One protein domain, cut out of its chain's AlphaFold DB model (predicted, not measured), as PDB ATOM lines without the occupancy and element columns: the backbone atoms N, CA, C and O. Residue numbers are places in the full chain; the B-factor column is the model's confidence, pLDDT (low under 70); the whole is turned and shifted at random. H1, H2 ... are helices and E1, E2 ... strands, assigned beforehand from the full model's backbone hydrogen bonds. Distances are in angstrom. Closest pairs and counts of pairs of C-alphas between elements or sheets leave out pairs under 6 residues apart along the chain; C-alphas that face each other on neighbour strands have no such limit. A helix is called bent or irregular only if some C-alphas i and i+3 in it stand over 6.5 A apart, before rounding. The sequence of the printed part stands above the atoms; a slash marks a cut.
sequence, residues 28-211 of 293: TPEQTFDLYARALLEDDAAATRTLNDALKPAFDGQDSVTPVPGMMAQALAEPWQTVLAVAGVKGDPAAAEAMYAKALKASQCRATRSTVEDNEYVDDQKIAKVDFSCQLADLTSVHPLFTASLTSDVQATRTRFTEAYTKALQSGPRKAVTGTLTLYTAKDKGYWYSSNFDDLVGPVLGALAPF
ATOM      1  N   THR A  28     252.697 255.326 217.827       93.75
ATOM      2  CA  THR A  28     251.329 255.866 217.756       93.75
ATOM      3  C   THR A  28     251.366 257.380 217.505       93.75
ATOM      4  O   THR A  28     252.401 258.007 217.762       93.75
ATOM      5  N   PRO A  29     250.263 258.006 217.049       95.56
ATOM      6  CA  PRO A  29     250.194 259.462 216.920       95.56
ATOM      7  C   PRO A  29     250.593 260.205 218.203       95.56
ATOM      8  O   PRO A  29     251.344 261.174 218.144       95.56
ATOM      9  N   GLU A  30     250.154 259.725 219.368       97.38
ATOM     10  CA  GLU A  30     250.479 260.309 220.673       97.38
ATOM     11  C   GLU A  30     251.967 260.192 221.003       97.38
ATOM     12  O   GLU A  30     252.580 261.157 221.449       97.38
ATOM     13  N   GLN A  31     252.576 259.030 220.748       96.81
ATOM     14  CA  GLN A  31     254.007 258.829 220.985       96.81
ATOM     15  C   GLN A  31     254.858 259.703 220.062       96.81
ATOM     16  O   GLN A  31     255.857 260.275 220.497       96.81
ATOM     17  N   THR A  32     254.456 259.827 218.796       95.94
ATOM     18  CA  THR A  32     255.104 260.737 217.851       95.94
ATOM     19  C   THR A  32     254.955 262.189 218.297       95.94
ATOM     20  O   THR A  32     255.944 262.922 218.303       95.94
ATOM     21  N   PHE A  33     253.754 262.605 218.708       97.44
ATOM     22  CA  PHE A  33     253.519 263.941 219.254       97.44
ATOM     23  C   PHE A  33     254.429 264.225 220.454       97.44
ATOM     24  O   PHE A  33     255.110 265.249 220.473       97.44
ATOM     25  N   ASP A  34     254.489 263.315 221.430       98.00
ATOM     26  CA  ASP A  34     255.297 263.497 222.638       98.00
ATOM     27  C   ASP A  34     256.783 263.681 222.300       98.00
ATOM     28  O   ASP A  34     257.482 264.464 222.947       98.00
ATOM     29  N   LEU A  35     257.279 262.985 221.271       97.50
ATOM     30  CA  LEU A  35     258.641 263.160 220.777       97.50
ATOM     31  C   LEU A  35     258.842 264.517 220.090       97.50
ATOM     32  O   LEU A  35     259.850 265.165 220.367       97.50
ATOM     33  N   TYR A  36     257.900 264.974 219.256       96.94
ATOM     34  CA  TYR A  36     257.946 266.318 218.666       96.94
ATOM     35  C   TYR A  36     257.938 267.409 219.737       96.94
ATOM     36  O   TYR A  36     258.793 268.292 219.712       96.94
ATOM     37  N   ALA A  37     257.027 267.332 220.707       97.62
ATOM     38  CA  ALA A  37     256.930 268.289 221.803       97.62
ATOM     39  C   ALA A  37     258.236 268.365 222.605       97.62
ATOM     40  O   ALA A  37     258.776 269.448 222.829       97.62
ATOM     41  N   ARG A  38     258.807 267.212 222.969       98.06
ATOM     42  CA  ARG A  38     260.082 267.152 223.693       98.06
ATOM     43  C   ARG A  38     261.263 267.664 222.862       98.06
ATOM     44  O   ARG A  38     262.120 268.360 223.399       98.06
ATOM     45  N   ALA A  39     261.309 267.344 221.571       96.12
ATOM     46  CA  ALA A  39     262.384 267.772 220.678       96.12
ATOM     47  C   ALA A  39     262.349 269.282 220.389       96.12
ATOM     48  O   ALA A  39     263.393 269.927 220.413       96.12
ATOM     49  N   LEU A  40     261.164 269.837 220.112       95.44
ATOM     50  CA  LEU A  40     260.993 271.220 219.653       95.44
ATOM     51  C   LEU A  40     260.853 272.229 220.799       95.44
ATOM     52  O   LEU A  40     261.291 273.368 220.660       95.44
ATOM     53  N   LEU A  41     260.239 271.831 221.917       96.38
ATOM     54  CA  LEU A  41     259.977 272.726 223.047       96.38
ATOM     55  C   LEU A  41     260.923 272.456 224.216       96.38
ATOM     56  O   LEU A  41     261.406 273.388 224.843       96.38
ATOM     57  N   GLU A  42     261.206 271.193 224.535       96.75
ATOM     58  CA  GLU A  42     261.953 270.837 225.752       96.75
ATOM     59  C   GLU A  42     263.472 270.675 225.520       96.75
ATOM     60  O   GLU A  42     264.197 270.311 226.449       96.75
ATOM     61  N   ASP A  43     263.980 270.965 224.312       95.81
ATOM     62  CA  ASP A  43     265.381 270.742 223.901       95.81
ATOM     63  C   ASP A  43     265.885 269.317 224.246       95.81
ATOM     64  O   ASP A  43     267.040 269.102 224.638       95.81
ATOM     65  N   ASP A  44     265.012 268.310 224.153       97.38
ATOM     66  CA  ASP A  44     265.338 266.940 224.537       97.38
ATOM     67  C   ASP A  44     266.043 266.195 223.396       97.38
ATOM     68  O   ASP A  44     265.428 265.580 222.523       97.38
ATOM     69  N   ALA A  45     267.375 266.182 223.446       96.56
ATOM     70  CA  ALA A  45     268.206 265.500 222.457       96.56
ATOM     71  C   ALA A  45     267.968 263.975 222.367       96.56
ATOM     72  O   ALA A  45     268.280 263.355 221.347       96.56
ATOM     73  N   ALA A  46     267.454 263.325 223.418       97.12
ATOM     74  CA  ALA A  46     267.098 261.909 223.348       97.12
ATOM     75  C   ALA A  46     265.780 261.711 222.589       97.12
ATOM     76  O   ALA A  46     265.688 260.783 221.780       97.12
ATOM     77  N   ALA A  47     264.805 262.599 222.792       97.06
ATOM     78  CA  ALA A  47     263.577 262.618 222.006       97.06
ATOM     79  C   ALA A  47     263.867 262.903 220.526       97.06
ATOM     80  O   ALA A  47     263.409 262.142 219.680       97.06
ATOM     81  N   THR A  48     264.714 263.894 220.217       96.50
ATOM     82  CA  THR A  48     265.129 264.205 218.836       96.50
ATOM     83  C   THR A  48     265.738 262.993 218.138       96.50
ATOM     84  O   THR A  48     265.337 262.650 217.029       96.50
ATOM     85  N   ARG A  49     266.670 262.290 218.798       96.00
ATOM     86  CA  ARG A  49     267.276 261.074 218.231       96.00
ATOM     87  C   ARG A  49     266.249 259.968 218.013       96.00
ATOM     88  O   ARG A  49     266.206 259.400 216.932       96.00
ATOM     89  N   THR A  50     265.403 259.707 219.010       95.12
ATOM     90  CA  THR A  50     264.362 258.668 218.923       95.12
ATOM     91  C   THR A  50     263.384 258.955 217.784       95.12
ATOM     92  O   THR A  50     263.021 258.050 217.037       95.12
ATOM     93  N   LEU A  51     262.992 260.219 217.626       93.88
ATOM     94  CA  LEU A  51     262.115 260.673 216.557       93.88
ATOM     95  C   LEU A  51     262.759 260.491 215.184       93.88
ATOM     96  O   LEU A  51     262.167 259.865 214.312       93.88
ATOM     97  N   ASN A  52     263.988 260.980 214.999       93.62
ATOM     98  CA  ASN A  52     264.691 260.828 213.728       93.62
ATOM     99  C   ASN A  52     264.949 259.359 213.396       93.62
ATOM    100  O   ASN A  52     264.749 258.962 212.256       93.62
ATOM    101  N   ASP A  53     265.316 258.521 214.366       92.38
ATOM    102  CA  ASP A  53     265.495 257.087 214.131       92.38
ATOM    103  C   ASP A  53     264.189 256.405 213.695       92.38
ATOM    104  O   ASP A  53     264.216 255.540 212.817       92.38
ATOM    105  N   ALA A  54     263.046 256.831 214.242       89.31
ATOM    106  CA  ALA A  54     261.736 256.347 213.814       89.31
ATOM    107  C   ALA A  54     261.347 256.850 212.415       89.31
ATOM    108  O   ALA A  54     260.738 256.102 211.654       89.31
ATOM    109  N   LEU A  55     261.699 258.088 212.060       89.38
ATOM    110  CA  LEU A  55     261.296 258.724 210.802       89.38
ATOM    111  C   LEU A  55     262.269 258.483 209.643       89.38
ATOM    112  O   LEU A  55     261.854 258.547 208.490       89.38
ATOM    113  N   LYS A  56     263.529 258.126 209.903       89.12
ATOM    114  CA  LYS A  56     264.563 257.870 208.884       89.12
ATOM    115  C   LYS A  56     264.091 257.033 207.695       89.12
ATOM    116  O   LYS A  56     264.398 257.413 206.564       89.12
ATOM    117  N   PRO A  57     263.337 255.929 207.875       86.69
ATOM    118  CA  PRO A  57     262.873 255.146 206.738       86.69
ATOM    119  C   PRO A  57     261.911 255.913 205.819       86.69
ATOM    120  O   PRO A  57     261.856 255.597 204.634       86.69
ATOM    121  N   ALA A  58     261.171 256.908 206.320       84.50
ATOM    122  CA  ALA A  58     260.316 257.788 205.517       84.50
ATOM    123  C   ALA A  58     261.080 258.884 204.762       84.50
ATOM    124  O   ALA A  58     260.597 259.314 203.720       84.50
ATOM    125  N   PHE A  59     262.261 259.286 205.234       86.31
ATOM    126  CA  PHE A  59     263.017 260.432 204.712       86.31
ATOM    127  C   PHE A  59     264.376 260.026 204.119       86.31
ATOM    128  O   PHE A  59     265.381 260.692 204.338       86.31
ATOM    129  N   ASP A  60     264.433 258.900 203.402       86.81
ATOM    130  CA  ASP A  60     265.642 258.404 202.717       86.81
ATOM    131  C   ASP A  60     266.894 258.323 203.615       86.81
ATOM    132  O   ASP A  60     268.025 258.568 203.193       86.81
ATOM    133  N   GLY A  61     266.687 257.973 204.888       86.81
ATOM    134  CA  GLY A  61     267.743 257.865 205.894       86.81
ATOM    135  C   GLY A  61     268.216 259.202 206.472       86.81
ATOM    136  O   GLY A  61     269.151 259.201 207.273       86.81
ATOM    137  N   GLN A  62     267.587 260.317 206.100       88.94
ATOM    138  CA  GLN A  62     267.885 261.642 206.631       88.94
ATOM    139  C   GLN A  62     267.105 261.925 207.915       88.94
ATOM    140  O   GLN A  62     266.020 261.391 208.158       88.94
ATOM    141  N   ASP A  63     267.682 262.798 208.735       90.88
ATOM    142  CA  ASP A  63     267.029 263.321 209.923       90.88
ATOM    143  C   ASP A  63     265.911 264.285 209.506       90.88
ATOM    144  O   ASP A  63     266.151 265.290 208.840       90.88
ATOM    145  N   SER A  64     264.683 263.967 209.910       86.25
ATOM    146  CA  SER A  64     263.489 264.764 209.596       86.25
ATOM    147  C   SER A  64     263.363 266.041 210.431       86.25
ATOM    148  O   SER A  64     262.705 266.989 210.013       86.25
ATOM    149  N   VAL A  65     263.972 266.066 211.621       88.81
ATOM    150  CA  VAL A  65     263.923 267.201 212.547       88.81
ATOM    151  C   VAL A  65     265.326 267.486 213.063       88.81
ATOM    152  O   VAL A  65     265.987 266.612 213.621       88.81
ATOM    153  N   THR A  66     265.774 268.727 212.922       91.12
ATOM    154  CA  THR A  66     267.104 269.183 213.351       91.12
ATOM    155  C   THR A  66     266.978 270.454 214.198       91.12
ATOM    156  O   THR A  66     267.414 271.527 213.780       91.12
ATOM    157  N   PRO A  67     266.349 270.373 215.389       89.56
ATOM    158  CA  PRO A  67     266.138 271.554 216.211       89.56
ATOM    159  C   PRO A  67     267.490 272.121 216.651       89.56
ATOM    160  O   PRO A  67     268.374 271.379 217.090       89.56
ATOM    161  N   VAL A  68     267.651 273.437 216.531       93.44
ATOM    162  CA  VAL A  68     268.827 274.145 217.042       93.44
ATOM    163  C   VAL A  68     268.627 274.355 218.546       93.44
ATOM    164  O   VAL A  68     267.682 275.057 218.918       93.44
ATOM    165  N   PRO A  69     269.472 273.769 219.420       92.00
ATOM    166  CA  PRO A  69     269.278 273.868 220.864       92.00
ATOM    167  C   PRO A  69     269.187 275.322 221.331       92.00
ATOM    168  O   PRO A  69     270.048 276.134 220.993       92.00
ATOM    169  N   GLY A  70     268.159 275.644 222.115       93.38
ATOM    170  CA  GLY A  70     267.964 276.980 222.679       93.38
ATOM    171  C   GLY A  70     267.418 278.037 221.712       93.38
ATOM    172  O   GLY A  70     267.083 279.126 222.172       93.38
ATOM    173  N   MET A  71     267.239 277.737 220.420       94.12
ATOM    174  CA  MET A  71     266.711 278.692 219.431       94.12
ATOM    175  C   MET A  71     265.360 279.282 219.855       94.12
ATOM    176  O   MET A  71     265.153 280.488 219.753       94.12
ATOM    177  N   MET A  72     264.457 278.456 220.393       94.19
ATOM    178  CA  MET A  72     263.153 278.928 220.873       94.19
ATOM    179  C   MET A  72     263.275 279.848 222.089       94.19
ATOM    180  O   MET A  72     262.564 280.845 222.199       94.19
ATOM    181  N   ALA A  73     264.193 279.534 223.003       97.00
ATOM    182  CA  ALA A  73     264.448 280.372 224.166       97.00
ATOM    183  C   ALA A  73     265.055 281.722 223.762       97.00
ATOM    184  O   ALA A  73     264.660 282.750 224.311       97.00
ATOM    185  N   GLN A  74     265.960 281.722 222.781       95.50
ATOM    186  CA  GLN A  74     266.540 282.931 222.203       95.50
ATOM    187  C   GLN A  74     265.476 283.800 221.525       95.50
ATOM    188  O   GLN A  74     265.375 284.988 221.833       95.50
ATOM    189  N   ALA A  75     264.618 283.203 220.693       93.50
ATOM    190  CA  ALA A  75     263.538 283.914 220.009       93.50
ATOM    191  C   ALA A  75     262.555 284.596 220.981       93.50
ATOM    192  O   ALA A  75     262.031 285.664 220.680       93.50
ATOM    193  N   LEU A  76     262.327 284.019 222.167       95.81
ATOM    194  CA  LEU A  76     261.526 284.640 223.233       95.81
ATOM    195  C   LEU A  76     262.311 285.687 224.043       95.81
ATOM    196  O   LEU A  76     261.745 286.678 224.519       95.81
ATOM    197  N   ALA A  77     263.616 285.475 224.231       95.62
ATOM    198  CA  ALA A  77     264.481 286.361 224.999       95.62
ATOM    199  C   ALA A  77     264.732 287.699 224.293       95.62
ATOM    200  O   ALA A  77     264.793 288.728 224.968       95.62
ATOM    201  N   GLU A  78     264.852 287.705 222.966       92.44
ATOM    202  CA  GLU A  78     265.145 288.905 222.174       92.44
ATOM    203  C   GLU A  78     264.069 290.004 222.326       92.44
ATOM    204  O   GLU A  78     264.417 291.099 222.789       92.44
ATOM    205  N   PRO A  79     262.764 289.755 222.078       91.12
ATOM    206  CA  PRO A  79     261.714 290.741 222.342       91.12
ATOM    207  C   PRO A  79     261.654 291.165 223.812       91.12
ATOM    208  O   PRO A  79     261.382 292.326 224.125       91.12
ATOM    209  N   TRP A  80     261.957 290.246 224.735       94.38
ATOM    210  CA  TRP A  80     261.986 290.550 226.163       94.38
ATOM    211  C   TRP A  80     263.072 291.568 226.535       94.38
ATOM    212  O   TRP A  80     262.836 292.417 227.395       94.38
ATOM    213  N   GLN A  81     264.231 291.562 225.866       93.06
ATOM    214  CA  GLN A  81     265.251 292.598 226.076       93.06
ATOM    215  C   GLN A  81     264.731 293.991 225.714       93.06
ATOM    216  O   GLN A  81     264.988 294.948 226.447       93.06
ATOM    217  N   THR A  82     263.954 294.110 224.634       90.50
ATOM    218  CA  THR A  82     263.309 295.377 224.259       90.50
ATOM    219  C   THR A  82     262.332 295.833 225.339       90.50
ATOM    220  O   THR A  82     262.345 297.001 225.732       90.50
ATOM    221  N   VAL A  83     261.534 294.913 225.890       90.88
ATOM    222  CA  VAL A  83     260.608 295.216 226.990       90.88
ATOM    223  C   VAL A  83     261.356 295.716 228.234       90.88
ATOM    224  O   VAL A  83     260.973 296.732 228.817       90.88
ATOM    225  N   LEU A  84     262.457 295.059 228.615       92.31
ATOM    226  CA  LEU A  84     263.302 295.486 229.735       92.31
ATOM    227  C   LEU A  84     263.901 296.879 229.501       92.31
ATOM    228  O   LEU A  84     263.858 297.724 230.398       92.31
ATOM    229  N   ALA A  85     264.391 297.150 228.290       91.00
ATOM    230  CA  ALA A  85     264.955 298.446 227.925       91.00
ATOM    231  C   ALA A  85     263.917 299.579 228.016       91.00
ATOM    232  O   ALA A  85     264.202 300.627 228.597       91.00
ATOM    233  N   VAL A  86     262.689 299.359 227.527       86.50
ATOM    234  CA  VAL A  86     261.564 300.312 227.647       86.50
ATOM    235  C   VAL A  86     261.157 300.537 229.109       86.50
ATOM    236  O   VAL A  86     260.700 301.625 229.476       86.50
ATOM    237  N   ALA A  87     261.354 299.532 229.962       87.25
ATOM    238  CA  ALA A  87     261.188 299.619 231.409       87.25
ATOM    239  C   ALA A  87     262.424 300.171 232.141       87.25
ATOM    240  O   ALA A  87     262.445 300.161 233.375       87.25
ATOM    241  N   GLY A  88     263.449 300.644 231.412       87.69
ATOM    242  CA  GLY A  88     264.741 301.130 231.924       87.69
ATOM    243  C   GLY A  88     265.443 300.155 232.867       87.69
ATOM    244  O   GLY A  88     266.240 300.565 233.712       87.69
ATOM    245  N   VAL A  89     265.134 298.867 232.736       88.88
ATOM    246  CA  VAL A  89     265.807 297.777 233.428       88.88
ATOM    247  C   VAL A  89     266.941 297.315 232.527       88.88
ATOM    248  O   VAL A  89     266.738 296.990 231.358       88.88
ATOM    249  N   LYS A  90     268.162 297.278 233.065       89.69
ATOM    250  CA  LYS A  90     269.294 296.712 232.334       89.69
ATOM    251  C   LYS A  90     269.075 295.206 232.186       89.69
ATOM    252  O   LYS A  90     269.138 294.480 233.176       89.69
ATOM    253  N   GLY A  91     268.817 294.766 230.961       87.38
ATOM    254  CA  GLY A  91     268.664 293.354 230.647       87.38
ATOM    255  C   GLY A  91     269.980 292.579 230.675       87.38
ATOM    256  O   GLY A  91     271.069 293.143 230.542       87.38
ATOM    257  N   ASP A  92     269.846 291.271 230.861       93.50
ATOM    258  CA  ASP A  92     270.893 290.271 230.676       93.50
ATOM    259  C   ASP A  92     270.352 289.243 229.664       93.50
ATOM    260  O   ASP A  92     269.438 288.480 230.009       93.50
ATOM    261  N   PRO A  93     270.844 289.251 228.409       93.19
ATOM    262  CA  PRO A  93     270.382 288.332 227.373       93.19
ATOM    263  C   PRO A  93     270.527 286.862 227.772       93.19
ATOM    264  O   PRO A  93     269.575 286.100 227.634       93.19
ATOM    265  N   ALA A  94     271.657 286.483 228.372       94.88
ATOM    266  CA  ALA A  94     271.909 285.101 228.774       94.88
ATOM    267  C   ALA A  94     270.969 284.664 229.908       94.88
ATOM    268  O   ALA A  94     270.481 283.532 229.922       94.88
ATOM    269  N   ALA A  95     270.666 285.561 230.851       94.94
ATOM    270  CA  ALA A  95     269.697 285.272 231.906       94.94
ATOM    271  C   ALA A  95     268.264 285.134 231.361       94.94
ATOM    272  O   ALA A  95     267.510 284.280 231.834       94.94
ATOM    273  N   ALA A  96     267.885 285.947 230.372       95.50
ATOM    274  CA  ALA A  96     266.579 285.852 229.722       95.50
ATOM    275  C   ALA A  96     266.436 284.557 228.914       95.50
ATOM    276  O   ALA A  96     265.433 283.858 229.062       95.50
ATOM    277  N   GLU A  97     267.453 284.193 228.134       96.75
ATOM    278  CA  GLU A  97     267.507 282.912 227.427       96.75
ATOM    279  C   GLU A  97     267.393 281.741 228.404       96.75
ATOM    280  O   GLU A  97     266.540 280.871 228.237       96.75
ATOM    281  N   ALA A  98     268.176 281.740 229.485       96.81
ATOM    282  CA  ALA A  98     268.113 280.689 230.499       96.81
ATOM    283  C   ALA A  98     266.732 280.601 231.175       96.81
ATOM    284  O   ALA A  98     266.251 279.502 231.471       96.81
ATOM    285  N   MET A  99     266.076 281.743 231.408       97.06
ATOM    286  CA  MET A  99     264.719 281.798 231.948       97.06
ATOM    287  C   MET A  99     263.711 281.140 231.000       97.06
ATOM    288  O   MET A  99     262.961 280.264 231.440       97.06
ATOM    289  N   TYR A 100     263.699 281.519 229.720       97.69
ATOM    290  CA  TYR A 100     262.775 280.937 228.745       97.69
ATOM    291  C   TYR A 100     263.087 279.470 228.462       97.69
ATOM    292  O   TYR A 100     262.165 278.661 228.434       97.69
ATOM    293  N   ALA A 101     264.362 279.087 228.371       97.00
ATOM    294  CA  ALA A 101     264.765 277.691 228.222       97.00
ATOM    295  C   ALA A 101     264.248 276.837 229.387       97.00
ATOM    296  O   ALA A 101     263.748 275.732 229.183       97.00
ATOM    297  N   LYS A 102     264.311 277.353 230.622       96.31
ATOM    298  CA  LYS A 102     263.738 276.680 231.794       96.31
ATOM    299  C   LYS A 102     262.213 276.576 231.703       96.31
ATOM    300  O   LYS A 102     261.668 275.523 232.031       96.31
ATOM    301  N   ALA A 103     261.529 277.643 231.286       96.62
ATOM    302  CA  ALA A 103     260.073 277.649 231.143       96.62
ATOM    303  C   ALA A 103     259.605 276.627 230.091       96.62
ATOM    304  O   ALA A 103     258.737 275.807 230.388       96.62
ATOM    305  N   LEU A 104     260.255 276.624 228.925       97.19
ATOM    306  CA  LEU A 104     260.018 275.714 227.805       97.19
ATOM    307  C   LEU A 104     260.295 274.248 228.174       97.19
ATOM    308  O   LEU A 104     259.422 273.401 228.006       97.19
ATOM    309  N   LYS A 105     261.443 273.948 228.796       95.69
ATOM    310  CA  LYS A 105     261.785 272.597 229.297       95.69
ATOM    311  C   LYS A 105     260.777 272.033 230.273       95.69
ATOM    312  O   LYS A 105     260.564 270.830 230.351       95.69
ATOM    313  N   ALA A 106     260.181 272.912 231.059       95.56
ATOM    314  CA  ALA A 106     259.208 272.513 232.041       95.56
ATOM    315  C   ALA A 106     257.771 272.574 231.488       95.56
ATOM    316  O   ALA A 106     256.853 272.313 232.256       95.56
ATOM    317  N   SER A 107     257.558 272.861 230.199       95.62
ATOM    318  CA  SER A 107     256.227 272.869 229.576       95.62
ATOM    319  C   SER A 107     255.510 271.523 229.668       95.62
ATOM    320  O   SER A 107     254.290 271.517 229.760       95.62
ATOM    321  N   GLN A 108     256.233 270.394 229.697       94.62
ATOM    322  CA  GLN A 108     255.656 269.049 229.834       94.62
ATOM    323  C   GLN A 108     254.461 268.821 228.895       94.62
ATOM    324  O   GLN A 108     253.440 268.268 229.299       94.62
ATOM    325  N   CYS A 109     254.571 269.288 227.651       97.56
ATOM    326  CA  CYS A 109     253.520 269.147 226.650       97.56
ATOM    327  C   CYS A 109     253.332 267.670 226.305       97.56
ATOM    328  O   CYS A 109     254.264 267.031 225.813       97.56
ATOM    329  N   ARG A 110     252.154 267.111 226.584       98.12
ATOM    330  CA  ARG A 110     251.856 265.696 226.332       98.12
ATOM    331  C   ARG A 110     250.548 265.531 225.580       98.12
ATOM    332  O   ARG A 110     249.594 266.285 225.805       98.12
ATOM    333  N   ALA A 111     250.517 264.529 224.710       98.38
ATOM    334  CA  ALA A 111     249.295 264.095 224.061       98.38
ATOM    335  C   ALA A 111     248.283 263.622 225.115       98.38
ATOM    336  O   ALA A 111     248.629 263.008 226.126       98.38
ATOM    337  N   THR A 112     247.014 263.916 224.869       98.25
ATOM    338  CA  THR A 112     245.896 263.532 225.741       98.25
ATOM    339  C   THR A 112     245.000 262.501 225.073       98.25
ATOM    340  O   THR A 112     244.522 261.581 225.733       98.25
ATOM    341  N   ARG A 113     244.795 262.635 223.760       97.44
ATOM    342  CA  ARG A 113     244.081 261.685 222.905       97.44
ATOM    343  C   ARG A 113     244.411 261.954 221.442       97.44
ATOM    344  O   ARG A 113     244.825 263.060 221.097       97.44
ATOM    345  N   SER A 114     244.145 260.979 220.581       97.38
ATOM    346  CA  SER A 114     244.120 261.196 219.140       97.38
ATOM    347  C   SER A 114     242.889 260.582 218.478       97.38
ATOM    348  O   SER A 114     242.268 259.651 218.997       97.38
ATOM    349  N   THR A 115     242.536 261.121 217.315       97.31
ATOM    350  CA  THR A 115     241.594 260.511 216.372       97.31
ATOM    351  C   THR A 115     242.293 260.307 215.041       97.31
ATOM    352  O   THR A 115     242.969 261.225 214.577       97.31
ATOM    353  N   VAL A 116     242.114 259.138 214.427       95.56
ATOM    354  CA  VAL A 116     242.736 258.782 213.145       95.56
ATOM    355  C   VAL A 116     241.662 258.559 212.086       95.56
ATOM    356  O   VAL A 116     240.733 257.782 212.306       95.56
ATOM    357  N   GLU A 117     241.821 259.205 210.937       94.88
ATOM    358  CA  GLU A 117     240.918 259.131 209.787       94.88
ATOM    359  C   GLU A 117     241.688 258.952 208.471       94.88
ATOM    360  O   GLU A 117     242.909 259.120 208.415       94.88
ATOM    361  N   ASP A 118     240.984 258.541 207.417       93.00
ATOM    362  CA  ASP A 118     241.528 258.519 206.057       93.00
ATOM    363  C   ASP A 118     241.694 259.941 205.518       93.00
ATOM    364  O   ASP A 118     240.836 260.794 205.741       93.00
ATOM    365  N   ASN A 119     242.788 260.201 204.797       90.88
ATOM    366  CA  ASN A 119     242.931 261.446 204.058       90.88
ATOM    367  C   ASN A 119     242.074 261.377 202.786       90.88
ATOM    368  O   ASN A 119     242.387 260.634 201.860       90.88
ATOM    369  N   GLU A 120     241.017 262.185 202.719       90.88
ATOM    370  CA  GLU A 120     240.114 262.237 201.562       90.88
ATOM    371  C   GLU A 120     240.767 262.796 200.281       90.88
ATOM    372  O   GLU A 120     240.231 262.615 199.189       90.88
ATOM    373  N   TYR A 121     241.929 263.450 200.400       88.69
ATOM    374  CA  TYR A 121     242.642 264.085 199.287       88.69
ATOM    375  C   TYR A 121     243.900 263.331 198.837       88.69
ATOM    376  O   TYR A 121     244.443 263.641 197.774       88.69
ATOM    377  N   VAL A 122     244.403 262.384 199.637       87.75
ATOM    378  CA  VAL A 122     245.656 261.663 199.363       87.75
ATOM    379  C   VAL A 122     245.461 260.174 199.622       87.75
ATOM    380  O   VAL A 122     245.386 259.747 200.774       87.75
ATOM    381  N   ASP A 123     245.440 259.392 198.542       86.00
ATOM    382  CA  ASP A 123     245.304 257.935 198.599       86.00
ATOM    383  C   ASP A 123     246.339 257.300 199.543       86.00
ATOM    384  O   ASP A 123     247.521 257.664 199.542       86.00
ATOM    385  N   ASP A 124     245.877 256.331 200.337       85.94
ATOM    386  CA  ASP A 124     246.671 255.543 201.290       85.94
ATOM    387  C   ASP A 124     247.395 256.359 202.385       85.94
ATOM    388  O   ASP A 124     248.297 255.855 203.063       85.94
ATOM    389  N   GLN A 125     246.982 257.611 202.615       90.44
ATOM    390  CA  GLN A 125     247.422 258.420 203.749       90.44
ATOM    391  C   GLN A 125     246.343 258.483 204.835       90.44
ATOM    392  O   GLN A 125     245.160 258.655 204.561       90.44
ATOM    393  N   LYS A 126     246.764 258.401 206.099       92.50
ATOM    394  CA  LYS A 126     245.926 258.689 207.264       92.50
ATOM    395  C   LYS A 126     246.273 260.056 207.847       92.50
ATOM    396  O   LYS A 126     247.436 260.470 207.817       92.50
ATOM    397  N   ILE A 127     245.273 260.707 208.427       94.38
ATOM    398  CA  ILE A 127     245.399 261.930 209.221       94.38
ATOM    399  C   ILE A 127     245.125 261.572 210.679       94.38
ATOM    400  O   ILE A 127     244.135 260.909 210.981       94.38
ATOM    401  N   ALA A 128     245.986 262.015 211.589       95.94
ATOM    402  CA  ALA A 128     245.745 261.951 213.020       95.94
ATOM    403  C   ALA A 128     245.640 263.362 213.595       95.94
ATOM    404  O   ALA A 128     246.572 264.154 213.474       95.94
ATOM    405  N   LYS A 129     244.530 263.668 214.266       97.25
ATOM    406  CA  LYS A 129     244.391 264.876 215.089       97.25
ATOM    407  C   LYS A 129     244.745 264.505 216.517       97.25
ATOM    408  O   LYS A 129     244.079 263.652 217.104       97.25
ATOM    409  N   VAL A 130     245.816 265.085 217.045       98.31
ATOM    410  CA  VAL A 130     246.335 264.793 218.383       98.31
ATOM    411  C   VAL A 130     246.065 265.981 219.291       98.31
ATOM    412  O   VAL A 130     246.703 267.023 219.155       98.31
ATOM    413  N   ASP A 131     245.140 265.814 220.230       98.31
ATOM    414  CA  ASP A 131     244.876 266.816 221.260       98.31
ATOM    415  C   ASP A 131     245.944 266.719 222.349       98.31
ATOM    416  O   ASP A 131     246.283 265.624 222.812       98.31
ATOM    417  N   PHE A 132     246.432 267.855 222.825       98.38
ATOM    418  CA  PHE A 132     247.500 267.914 223.816       98.38
ATOM    419  C   PHE A 132     247.225 268.915 224.934       98.38
ATOM    420  O   PHE A 132     246.395 269.816 224.813       98.38
ATOM    421  N   SER A 133     247.973 268.768 226.028       98.31
ATOM    422  CA  SER A 133     248.038 269.741 227.116       98.31
ATOM    423  C   SER A 133     249.489 269.997 227.512       98.31
ATOM    424  O   SER A 133     250.263 269.070 227.736       98.31
ATOM    425  N   CYS A 134     249.822 271.271 227.671       98.50
ATOM    426  CA  CYS A 134     251.071 271.786 228.219       98.50
ATOM    427  C   CYS A 134     250.828 272.428 229.587       98.50
ATOM    428  O   CYS A 134     249.745 272.944 229.843       98.50
ATOM    429  N   GLN A 135     251.835 272.437 230.452       97.69
ATOM    430  CA  GLN A 135     251.869 273.119 231.746       97.69
ATOM    431  C   GLN A 135     252.793 274.338 231.673       97.69
ATOM    432  O   GLN A 135     254.011 274.236 231.843       97.69
ATOM    433  N   LEU A 136     252.212 275.512 231.440       97.50
ATOM    434  CA  LEU A 136     252.946 276.761 231.222       97.50
ATOM    435  C   LEU A 136     252.738 277.733 232.376       97.50
ATOM    436  O   LEU A 136     251.809 277.575 233.165       97.50
ATOM    437  N   ALA A 137     253.625 278.720 232.501       96.81
ATOM    438  CA  ALA A 137     253.499 279.749 233.526       96.81
ATOM    439  C   ALA A 137     252.148 280.472 233.402       96.81
ATOM    440  O   ALA A 137     251.737 280.877 232.315       96.81
ATOM    441  N   ASP A 138     251.453 280.638 234.523       96.88
ATOM    442  CA  ASP A 138     250.211 281.393 234.564       96.88
ATOM    443  C   ASP A 138     250.506 282.884 234.755       96.88
ATOM    444  O   ASP A 138     250.815 283.367 235.849       96.88
ATOM    445  N   LEU A 139     250.393 283.619 233.651       96.56
ATOM    446  CA  LEU A 139     250.636 285.055 233.583       96.56
ATOM    447  C   LEU A 139     249.375 285.901 233.824       96.56
ATOM    448  O   LEU A 139     249.438 287.126 233.737       96.56
ATOM    449  N   THR A 140     248.238 285.291 234.179       94.19
ATOM    450  CA  THR A 140     246.956 286.003 234.360       94.19
ATOM    451  C   THR A 140     247.060 287.121 235.403       94.19
ATOM    452  O   THR A 140     246.543 288.216 235.206       94.19
ATOM    453  N   SER A 141     247.799 286.887 236.493       94.06
ATOM    454  CA  SER A 141     248.024 287.901 237.538       94.06
ATOM    455  C   SER A 141     248.957 289.046 237.116       94.06
ATOM    456  O   SER A 141     248.966 290.101 237.752       94.06
ATOM    457  N   VAL A 142     249.736 288.854 236.047       96.69
ATOM    458  CA  VAL A 142     250.698 289.831 235.520       96.69
ATOM    459  C   VAL A 142     250.033 290.779 234.520       96.69
ATOM    460  O   VAL A 142     250.430 291.941 234.439       96.69
ATOM    461  N   HIS A 143     248.989 290.333 233.816       95.12
ATOM    462  CA  HIS A 143     248.318 291.112 232.771       95.12
ATOM    463  C   HIS A 143     247.889 292.538 233.210       95.12
ATOM    464  O   HIS A 143     248.211 293.497 232.504       95.12
ATOM    465  N   PRO A 144     247.289 292.766 234.399       94.50
ATOM    466  CA  PRO A 144     246.961 294.127 234.837       94.50
ATOM    467  C   PRO A 144     248.189 295.031 235.035       94.50
ATOM    468  O   PRO A 144     248.108 296.243 234.835       94.50
ATOM    469  N   LEU A 145     249.338 294.460 235.417       95.81
ATOM    470  CA  LEU A 145     250.594 295.208 235.546       95.81
ATOM    471  C   LEU A 145     251.141 295.595 234.174       95.81
ATOM    472  O   LEU A 145     251.640 296.708 234.021       95.81
ATOM    473  N   PHE A 146     251.009 294.710 233.183       94.69
ATOM    474  CA  PHE A 146     251.345 295.024 231.800       94.69
ATOM    475  C   PHE A 146     250.488 296.178 231.270       94.69
ATOM    476  O   PHE A 146     251.036 297.175 230.806       94.69
ATOM    477  N   THR A 147     249.164 296.100 231.440       93.00
ATOM    478  CA  THR A 147     248.241 297.182 231.054       93.00
ATOM    479  C   THR A 147     248.664 298.513 231.679       93.00
ATOM    480  O   THR A 147     248.849 299.505 230.976       93.00
ATOM    481  N   ALA A 148     248.911 298.526 232.993       93.06
ATOM    482  CA  ALA A 148     249.369 299.725 233.691       93.06
ATOM    483  C   ALA A 148     250.736 300.225 233.188       93.06
ATOM    484  O   ALA A 148     250.989 301.427 233.211       93.06
ATOM    485  N   SER A 149     251.622 299.327 232.745       93.38
ATOM    486  CA  SER A 149     252.936 299.692 232.209       93.38
ATOM    487  C   SER A 149     252.863 300.395 230.852       93.38
ATOM    488  O   SER A 149     253.705 301.252 230.587       93.38
ATOM    489  N   LEU A 150     251.847 300.086 230.037       89.31
ATOM    490  CA  LEU A 150     251.613 300.734 228.744       89.31
ATOM    491  C   LEU A 150     250.982 302.121 228.889       89.31
ATOM    492  O   LEU A 150     251.289 303.019 228.113       89.31
ATOM    493  N   THR A 151     250.107 302.311 229.878       85.62
ATOM    494  CA  THR A 151     249.365 303.572 230.052       85.62
ATOM    495  C   THR A 151     250.041 304.564 230.999       85.62
ATOM    496  O   THR A 151     249.558 305.682 231.151       85.62
ATOM    497  N   SER A 152     251.101 304.153 231.700       86.69
ATOM    498  CA  SER A 152     251.795 304.967 232.700       86.69
ATOM    499  C   SER A 152     253.147 305.467 232.190       86.69
ATOM    500  O   SER A 152     253.969 304.694 231.690       86.69
ATOM    501  N   ASP A 153     253.428 306.743 232.450       84.31
ATOM    502  CA  ASP A 153     254.756 307.345 232.263       84.31
ATOM    503  C   ASP A 153     255.679 307.130 233.477       84.31
ATOM    504  O   ASP A 153     256.833 307.558 233.497       84.31
ATOM    505  N   VAL A 154     255.189 306.457 234.525       89.69
ATOM    506  CA  VAL A 154     255.958 306.195 235.744       89.69
ATOM    507  C   VAL A 154     256.857 304.978 235.550       89.69
ATOM    508  O   VAL A 154     256.387 303.839 235.500       89.69
ATOM    509  N   GLN A 155     258.172 305.214 235.558       90.31
ATOM    510  CA  GLN A 155     259.210 304.182 235.449       90.31
ATOM    511  C   GLN A 155     258.980 302.984 236.385       90.31
ATOM    512  O   GLN A 155     259.041 301.833 235.960       90.31
ATOM    513  N   ALA A 156     258.656 303.258 237.652       92.44
ATOM    514  CA  ALA A 156     258.440 302.230 238.668       92.44
ATOM    515  C   ALA A 156     257.289 301.265 238.318       92.44
ATOM    516  O   ALA A 156     257.340 300.095 238.696       92.44
ATOM    517  N   THR A 157     256.274 301.716 237.569       93.75
ATOM    518  CA  THR A 157     255.191 300.845 237.084       93.75
ATOM    519  C   THR A 157     255.720 299.829 236.075       93.75
ATOM    520  O   THR A 157     255.388 298.647 236.165       93.75
ATOM    521  N   ARG A 158     256.589 300.265 235.155       93.19
ATOM    522  CA  ARG A 158     257.212 299.390 234.153       93.19
ATOM    523  C   ARG A 158     258.168 298.395 234.801       93.19
ATOM    524  O   ARG A 158     258.073 297.202 234.528       93.19
ATOM    525  N   THR A 159     259.002 298.853 235.737       93.94
ATOM    526  CA  THR A 159     259.883 297.973 236.520       93.94
ATOM    527  C   THR A 159     259.079 296.903 237.262       93.94
ATOM    528  O   THR A 159     259.363 295.717 237.109       93.94
ATOM    529  N   ARG A 160     258.003 297.289 237.965       95.31
ATOM    530  CA  ARG A 160     257.130 296.347 238.685       95.31
ATOM    531  C   ARG A 160     256.531 295.281 237.768       95.31
ATOM    532  O   ARG A 160     256.459 294.119 238.162       95.31
ATOM    533  N   PHE A 161     256.090 295.663 236.569       95.88
ATOM    534  CA  PHE A 161     255.629 294.702 235.571       95.88
ATOM    535  C   PHE A 161     256.750 293.724 235.198       95.88
ATOM    536  O   PHE A 161     256.551 292.512 235.290       95.88
ATOM    537  N   THR A 162     257.938 294.227 234.849       95.81
ATOM    538  CA  THR A 162     259.032 293.359 234.397       95.81
ATOM    539  C   THR A 162     259.523 292.383 235.466       95.81
ATOM    540  O   THR A 162     259.795 291.217 235.167       95.81
ATOM    541  N   GLU A 163     259.556 292.813 236.728       95.06
ATOM    542  CA  GLU A 163     259.879 291.960 237.875       95.06
ATOM    543  C   GLU A 163     258.810 290.884 238.099       95.06
ATOM    544  O   GLU A 163     259.138 289.710 238.290       95.06
ATOM    545  N   ALA A 164     257.528 291.263 238.053       97.06
ATOM    546  CA  ALA A 164     256.419 290.334 238.246       97.06
ATOM    547  C   ALA A 164     256.357 289.277 237.136       97.06
ATOM    548  O   ALA A 164     256.195 288.095 237.435       97.06
ATOM    549  N   TYR A 165     256.542 289.689 235.882       97.44
ATOM    550  CA  TYR A 165     256.599 288.797 234.728       97.44
ATOM    551  C   TYR A 165     257.759 287.800 234.840       97.44
ATOM    552  O   TYR A 165     257.545 286.588 234.783       97.44
ATOM    553  N   THR A 166     258.974 288.297 235.105       95.56
ATOM    554  CA  THR A 166     260.173 287.460 235.291       95.56
ATOM    555  C   THR A 166     259.955 286.434 236.402       95.56
ATOM    556  O   THR A 166     260.218 285.242 236.231       95.56
ATOM    557  N   LYS A 167     259.413 286.873 237.545       95.75
ATOM    558  CA  LYS A 167     259.119 285.993 238.680       95.75
ATOM    559  C   LYS A 167     258.072 284.934 238.329       95.75
ATOM    560  O   LYS A 167     258.252 283.769 238.687       95.75
ATOM    561  N   ALA A 168     257.001 285.316 237.632       96.50
ATOM    562  CA  ALA A 168     255.942 284.397 237.228       96.50
ATOM    563  C   ALA A 168     256.469 283.304 236.282       96.50
ATOM    564  O   ALA A 168     256.188 282.128 236.506       96.50
ATOM    565  N   LEU A 169     257.314 283.657 235.308       95.69
ATOM    566  CA  LEU A 169     257.953 282.679 234.421       95.69
ATOM    567  C   LEU A 169     258.888 281.713 235.165       95.69
ATOM    568  O   LEU A 169     258.931 280.521 234.860       95.69
ATOM    569  N   GLN A 170     259.649 282.205 236.144       92.69
ATOM    570  CA  GLN A 170     260.681 281.408 236.815       92.69
ATOM    571  C   GLN A 170     260.146 280.418 237.855       92.69
ATOM    572  O   GLN A 170     260.755 279.353 238.046       92.69
ATOM    573  N   SER A 171     259.095 280.802 238.583       91.56
ATOM    574  CA  SER A 171     258.593 280.064 239.753       91.56
ATOM    575  C   SER A 171     257.109 280.288 240.064       91.56
ATOM    576  O   SER A 171     256.642 279.874 241.126       91.56
ATOM    577  N   GLY A 172     256.366 280.945 239.173       92.62
ATOM    578  CA  GLY A 172     254.943 281.197 239.354       92.62
ATOM    579  C   GLY A 172     254.073 279.938 239.263       92.62
ATOM    580  O   GLY A 172     254.559 278.850 238.928       92.62
ATOM    581  N   PRO A 173     252.768 280.082 239.557       95.94
ATOM    582  CA  PRO A 173     251.793 279.034 239.288       95.94
ATOM    583  C   PRO A 173     251.782 278.678 237.802       95.94
ATOM    584  O   PRO A 173     252.235 279.444 236.950       95.94
ATOM    585  N   ARG A 174     251.257 277.494 237.500       96.31
ATOM    586  CA  ARG A 174     251.148 276.989 236.136       96.31
ATOM    587  C   ARG A 174     249.708 276.711 235.779       96.31
ATOM    588  O   ARG A 174     248.923 276.334 236.647       96.31
ATOM    589  N   LYS A 175     249.396 276.867 234.500       96.38
ATOM    590  CA  LYS A 175     248.101 276.534 233.923       96.38
ATOM    591  C   LYS A 175     248.260 275.584 232.749       96.38
ATOM    592  O   LYS A 175     249.284 275.590 232.059       96.38
ATOM    593  N   ALA A 176     247.213 274.798 232.530       97.69
ATOM    594  CA  ALA A 176     247.086 274.002 231.329       97.69
ATOM    595  C   ALA A 176     246.874 274.925 230.119       97.69
ATOM    596  O   ALA A 176     246.041 275.830 230.165       97.69
ATOM    597  N   VAL A 177     247.617 274.678 229.046       97.06
ATOM    598  CA  VAL A 177     247.373 275.236 227.712       97.06
ATOM    599  C   VAL A 177     247.184 274.064 226.770       97.06
ATOM    600  O   VAL A 177     248.023 273.165 226.732       97.06
ATOM    601  N   THR A 178     246.064 274.045 226.065       96.94
ATOM    602  CA  THR A 178     245.670 272.939 225.193       96.94
ATOM    603  C   THR A 178     245.738 273.344 223.733       96.94
ATOM    604  O   THR A 178     245.592 274.519 223.404       96.94
ATOM    605  N   GLY A 179     245.902 272.359 222.863       95.38
ATOM    606  CA  GLY A 179     245.831 272.542 221.422       95.38
ATOM    607  C   GLY A 179     245.666 271.205 220.718       95.38
ATOM    608  O   GLY A 179     245.538 270.163 221.369       95.38
ATOM    609  N   THR A 180     245.704 271.245 219.393       96.81
ATOM    610  CA  THR A 180     245.597 270.060 218.546       96.81
ATOM    611  C   THR A 180     246.660 270.140 217.463       96.81
ATOM    612  O   THR A 180     246.720 271.131 216.747       96.81
ATOM    613  N   LEU A 181     247.483 269.101 217.326       97.12
ATOM    614  CA  LEU A 181     248.439 268.968 216.227       97.12
ATOM    615  C   LEU A 181     247.906 267.960 215.211       97.12
ATOM    616  O   LEU A 181     247.473 266.867 215.584       97.12
ATOM    617  N   THR A 182     247.993 268.300 213.929       96.38
ATOM    618  CA  THR A 182     247.672 267.361 212.851       96.38
ATOM    619  C   THR A 182     248.931 266.626 212.398       96.38
ATOM    620  O   THR A 182     249.934 267.247 212.052       96.38
ATOM    621  N   LEU A 183     248.877 265.297 212.387       95.31
ATOM    622  CA  LEU A 183     249.917 264.416 211.863       95.31
ATOM    623  C   LEU A 183     249.403 263.657 210.638       95.31
ATOM    624  O   LEU A 183     248.226 263.321 210.542       95.31
ATOM    625  N   TYR A 184     250.317 263.318 209.744       92.94
ATOM    626  CA  TYR A 184     250.063 262.587 208.511       92.94
ATOM    627  C   TYR A 184     250.941 261.346 208.467       92.94
ATOM    628  O   TYR A 184     252.096 261.394 208.890       92.94
ATOM    629  N   THR A 185     250.441 260.236 207.929       91.69
ATOM    630  CA  THR A 185     251.321 259.100 207.632       91.69
ATOM    631  C   THR A 185     252.151 259.370 206.381       91.69
ATOM    632  O   THR A 185     251.627 259.812 205.356       91.69
ATOM    633  N   ALA A 186     253.438 259.034 206.418       83.06
ATOM    634  CA  ALA A 186     254.263 258.938 205.221       83.06
ATOM    635  C   ALA A 186     253.684 257.873 204.279       83.06
ATOM    636  O   ALA A 186     253.313 256.780 204.730       83.06
ATOM    637  N   LYS A 187     253.631 258.197 202.981       70.12
ATOM    638  CA  LYS A 187     253.117 257.307 201.936       70.12
ATOM    639  C   LYS A 187     253.811 255.943 202.026       70.12
ATOM    640  O   LYS A 187     255.037 255.880 202.122       70.12
ATOM    641  N   ASP A 188     253.018 254.874 202.074       66.56
ATOM    642  CA  ASP A 188     253.445 253.464 202.112       66.56
ATOM    643  C   ASP A 188     254.211 253.002 203.367       66.56
ATOM    644  O   ASP A 188     254.675 251.862 203.426       66.56
ATOM    645  N   LYS A 189     254.384 253.868 204.375       69.25
ATOM    646  CA  LYS A 189     255.329 253.612 205.473       69.25
ATOM    647  C   LYS A 189     254.760 253.814 206.880       69.25
ATOM    648  O   LYS A 189     255.401 253.417 207.846       69.25
ATOM    649  N   GLY A 190     253.566 254.404 207.010       76.50
ATOM    650  CA  GLY A 190     252.807 254.523 208.269       76.50
ATOM    651  C   GLY A 190     253.471 255.363 209.376       76.50
ATOM    652  O   GLY A 190     253.037 255.326 210.524       76.50
ATOM    653  N   TYR A 191     254.547 256.091 209.068       86.94
ATOM    654  CA  TYR A 191     255.230 256.977 210.014       86.94
ATOM    655  C   TYR A 191     254.520 258.323 210.106       86.94
ATOM    656  O   TYR A 191     254.252 258.929 209.074       86.94
ATOM    657  N   TRP A 192     254.257 258.801 211.316       92.12
ATOM    658  CA  TRP A 192     253.560 260.067 211.539       92.12
ATOM    659  C   TRP A 192     254.509 261.264 211.448       92.12
ATOM    660  O   TRP A 192     255.531 261.287 212.127       92.12
ATOM    661  N   TYR A 193     254.163 262.275 210.658       90.56
ATOM    662  CA  TYR A 193     254.889 263.543 210.573       90.56
ATOM    663  C   TYR A 193     253.916 264.727 210.549       90.56
ATOM    664  O   TYR A 193     252.770 264.562 210.140       90.56
ATOM    665  N   SER A 194     254.354 265.917 210.965       88.69
ATOM    666  CA  SER A 194     253.593 267.155 210.739       88.69
ATOM    667  C   SER A 194     254.219 267.971 209.614       88.69
ATOM    668  O   SER A 194     255.443 268.040 209.501       88.69
ATOM    669  N   SER A 195     253.382 268.614 208.801       79.50
ATOM    670  CA  SER A 195     253.792 269.667 207.866       79.50
ATOM    671  C   SER A 195     253.712 271.071 208.473       79.50
ATOM    672  O   SER A 195     254.185 272.018 207.853       79.50
ATOM    673  N   ASN A 196     253.101 271.212 209.653       84.44
ATOM    674  CA  ASN A 196     252.918 272.477 210.354       84.44
ATOM    675  C   ASN A 196     253.180 272.295 211.856       84.44
ATOM    676  O   ASN A 196     252.416 271.623 212.551       84.44
ATOM    677  N   PHE A 197     254.260 272.882 212.368       90.00
ATOM    678  CA  PHE A 197     254.555 272.852 213.804       90.00
ATOM    679  C   PHE A 197     253.993 274.058 214.555       90.00
ATOM    680  O   PHE A 197     254.041 274.054 215.784       90.00
ATOM    681  N   ASP A 198     253.409 275.041 213.866       90.69
ATOM    682  CA  ASP A 198     252.830 276.221 214.512       90.69
ATOM    683  C   ASP A 198     251.641 275.843 215.404       90.69
ATOM    684  O   ASP A 198     251.470 276.428 216.470       90.69
ATOM    685  N   ASP A 199     250.904 274.782 215.064       92.25
ATOM    686  CA  ASP A 199     249.801 274.261 215.888       92.25
ATOM    687  C   ASP A 199     250.278 273.696 217.245       92.25
ATOM    688  O   ASP A 199     249.508 273.594 218.201       92.25
ATOM    689  N   LEU A 200     251.565 273.348 217.353       95.00
ATOM    690  CA  LEU A 200     252.220 272.928 218.595       95.00
ATOM    691  C   LEU A 200     252.950 274.098 219.266       95.00
ATOM    692  O   LEU A 200     252.826 274.312 220.472       95.00
ATOM    693  N   VAL A 201     253.746 274.836 218.496       94.50
ATOM    694  CA  VAL A 201     254.651 275.867 219.008       94.50
ATOM    695  C   VAL A 201     253.891 277.151 219.344       94.50
ATOM    696  O   VAL A 201     254.106 277.722 220.412       94.50
ATOM    697  N   GLY A 202     252.961 277.577 218.491       93.25
ATOM    698  CA  GLY A 202     252.189 278.814 218.620       93.25
ATOM    699  C   GLY A 202     251.471 278.961 219.965       93.25
ATOM    700  O   GLY A 202     251.721 279.951 220.657       93.25
ATOM    701  N   PRO A 203     250.658 277.981 220.415       94.44
ATOM    702  CA  PRO A 203     249.996 278.047 221.721       94.44
ATOM    703  C   PRO A 203     250.977 278.188 222.891       94.44
ATOM    704  O   PRO A 203     250.697 278.879 223.872       94.44
ATOM    705  N   VAL A 204     252.150 277.554 222.790       96.31
ATOM    706  CA  VAL A 204     253.181 277.597 223.832       96.31
ATOM    707  C   VAL A 204     253.870 278.956 223.871       96.31
ATOM    708  O   VAL A 204     254.004 279.537 224.949       96.31
ATOM    709  N   LEU A 205     254.270 279.491 222.715       94.50
ATOM    710  CA  LEU A 205     254.892 280.812 222.637       94.50
ATOM    711  C   LEU A 205     253.918 281.918 223.033       94.50
ATOM    712  O   LEU A 205     254.286 282.771 223.834       94.50
ATOM    713  N   GLY A 206     252.673 281.864 222.552       93.38
ATOM    714  CA  GLY A 206     251.636 282.830 222.910       93.38
ATOM    715  C   GLY A 206     251.361 282.851 224.413       93.38
ATOM    716  O   GLY A 206     251.225 283.914 225.005       93.38
ATOM    717  N   ALA A 207     251.378 281.692 225.075       95.69
ATOM    718  CA  ALA A 207     251.220 281.628 226.525       95.69
ATOM    719  C   ALA A 207     252.452 282.117 227.306       95.69
ATOM    720  O   ALA A 207     252.297 282.641 228.411       95.69
ATOM    721  N   LEU A 208     253.665 281.932 226.772       96.12
ATOM    722  CA  LEU A 208     254.907 282.355 227.423       96.12
ATOM    723  C   LEU A 208     255.280 283.812 227.150       96.12
ATOM    724  O   LEU A 208     255.992 284.367 227.974       96.12
ATOM    725  N   ALA A 209     254.822 284.406 226.047       94.75
ATOM    726  CA  ALA A 209     255.050 285.798 225.662       94.75
ATOM    727  C   ALA A 209     253.777 286.430 225.049       94.75
ATOM    728  O   ALA A 209     253.768 286.799 223.874       94.75
ATOM    729  N   PRO A 210     252.700 286.611 225.839       93.69
ATOM    730  CA  PRO A 210     251.384 287.069 225.367       93.69
ATOM    731  C   PRO A 210     251.322 288.572 225.030       93.69
ATOM    732  O   PRO A 210     250.260 289.182 225.096       93.69
ATOM    733  N   PHE A 211     252.448 289.221 224.726       91.19
ATOM    734  CA  PHE A 211     252.513 290.685 224.647       91.19
ATOM    735  C   PHE A 211     251.680 291.263 223.513       91.19
ATOM    736  O   PHE A 211     251.062 292.304 223.703       91.19
TER     737      PHE A 211
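This is residues 28 to 211 of the 293 residues of an uncharacterized protein of Stenotrophomonas sp. HMWF022 (UniProt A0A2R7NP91). A long, twisted ribbon of three strands, E1, E2 and E3, runs along one part of a rod, with H1 and H7 packed on it; at the end where E2 stops and E3 starts, H3, H4 and the helical hairpin of H5 and H6 form a cluster of helices, in which H4 and H6 graze the sheet and H5 and H6 have the centres farthest from the mean of all C-alphas. H7 lies near the middle of the whole, and H2 packs on H1, away from the sheet. The printed part has 184 residues with seven named helices and three named strands, in the order H1 H2 H3 H4 E1 E2 H5 H6 E3 H7; the sheet's order is E1 - E2 - E3, all antiparallel, and the class is mixed, helices and strands. It is only just compact, close to loose, with a radius of gyration of the C-alphas of 19.1 A and spans of 62 by 27 by 25 A.

Find C-alpha 126 at (245.926, 258.689, 207.264); from there E2, residues 126 to 137, runs 34.5 A to C-alpha 137 at (253.499, 279.749, 233.526). Beside it look for E1, residues 110 to 118, 23.9 A, and E3, residues 174 to 185, 33.7 A. H1 is residues 29 to 40 and H7 residues 198 to 208, ending at (254.907, 282.355, 227.423). H2, residues 45 to 58, is irregular: C-alphas 54 and 57 are 7.3 A apart. The other helices are H3, residues 71 to 86, 23.7 A; H4, residues 93 to 105; H5, residues 143 to 151; and H6, residues 155 to 171, 24.5 A.

Start at the hairpin of E1 and E2, where N 115 and O 129 are 3.0 A apart, within hydrogen-bond range; E1 bends by 59 degrees at residue 113. Across E2 and E3, N 130 and O 181 are 2.8 A apart. H1 and H7 are on one face of this sheet, giving two layers, helices on one face of a sheet; the closest C-alphas are Glu 30 and Ala 111, 5.2 A, and Leu 181 and Asp 199, 5.5 A. H7 stands at the sheet's level, with a height of 3.4 A. H2 touches H1 with residues 45 to 51 alone, closest at C-alphas 39 and 48, 4.9 A, at a steep tilt of 53 degrees. H4 only grazes the sheet with residues 103 to 105, and touches H3 at C-alphas 73 and 101, their closest, 4.9 A. H6 touches H5 at a shallow tilt of 25 degrees, opposite ways, closest at C-alphas 149 and 158, 4.7 A. In H1, H4, H5 and H6 every O i to N i+4 pair is within hydrogen-bond range; in H2 it is 8 of 10, in H3 9 of 12, in H7 5 of 7.

The two C-alphas farthest apart, Val 154 and Asp 188, are 62.6 A apart. The printed part has no cut. The links from H2 to H3 and from E3 to H7 are long, 12 residues each; in the second, residues 192 to 193 pair antiparallel with residues 184 to 185 of E3. Mean pLDDT of the printed part is 93.1, and residues 188 to 189 are under 70.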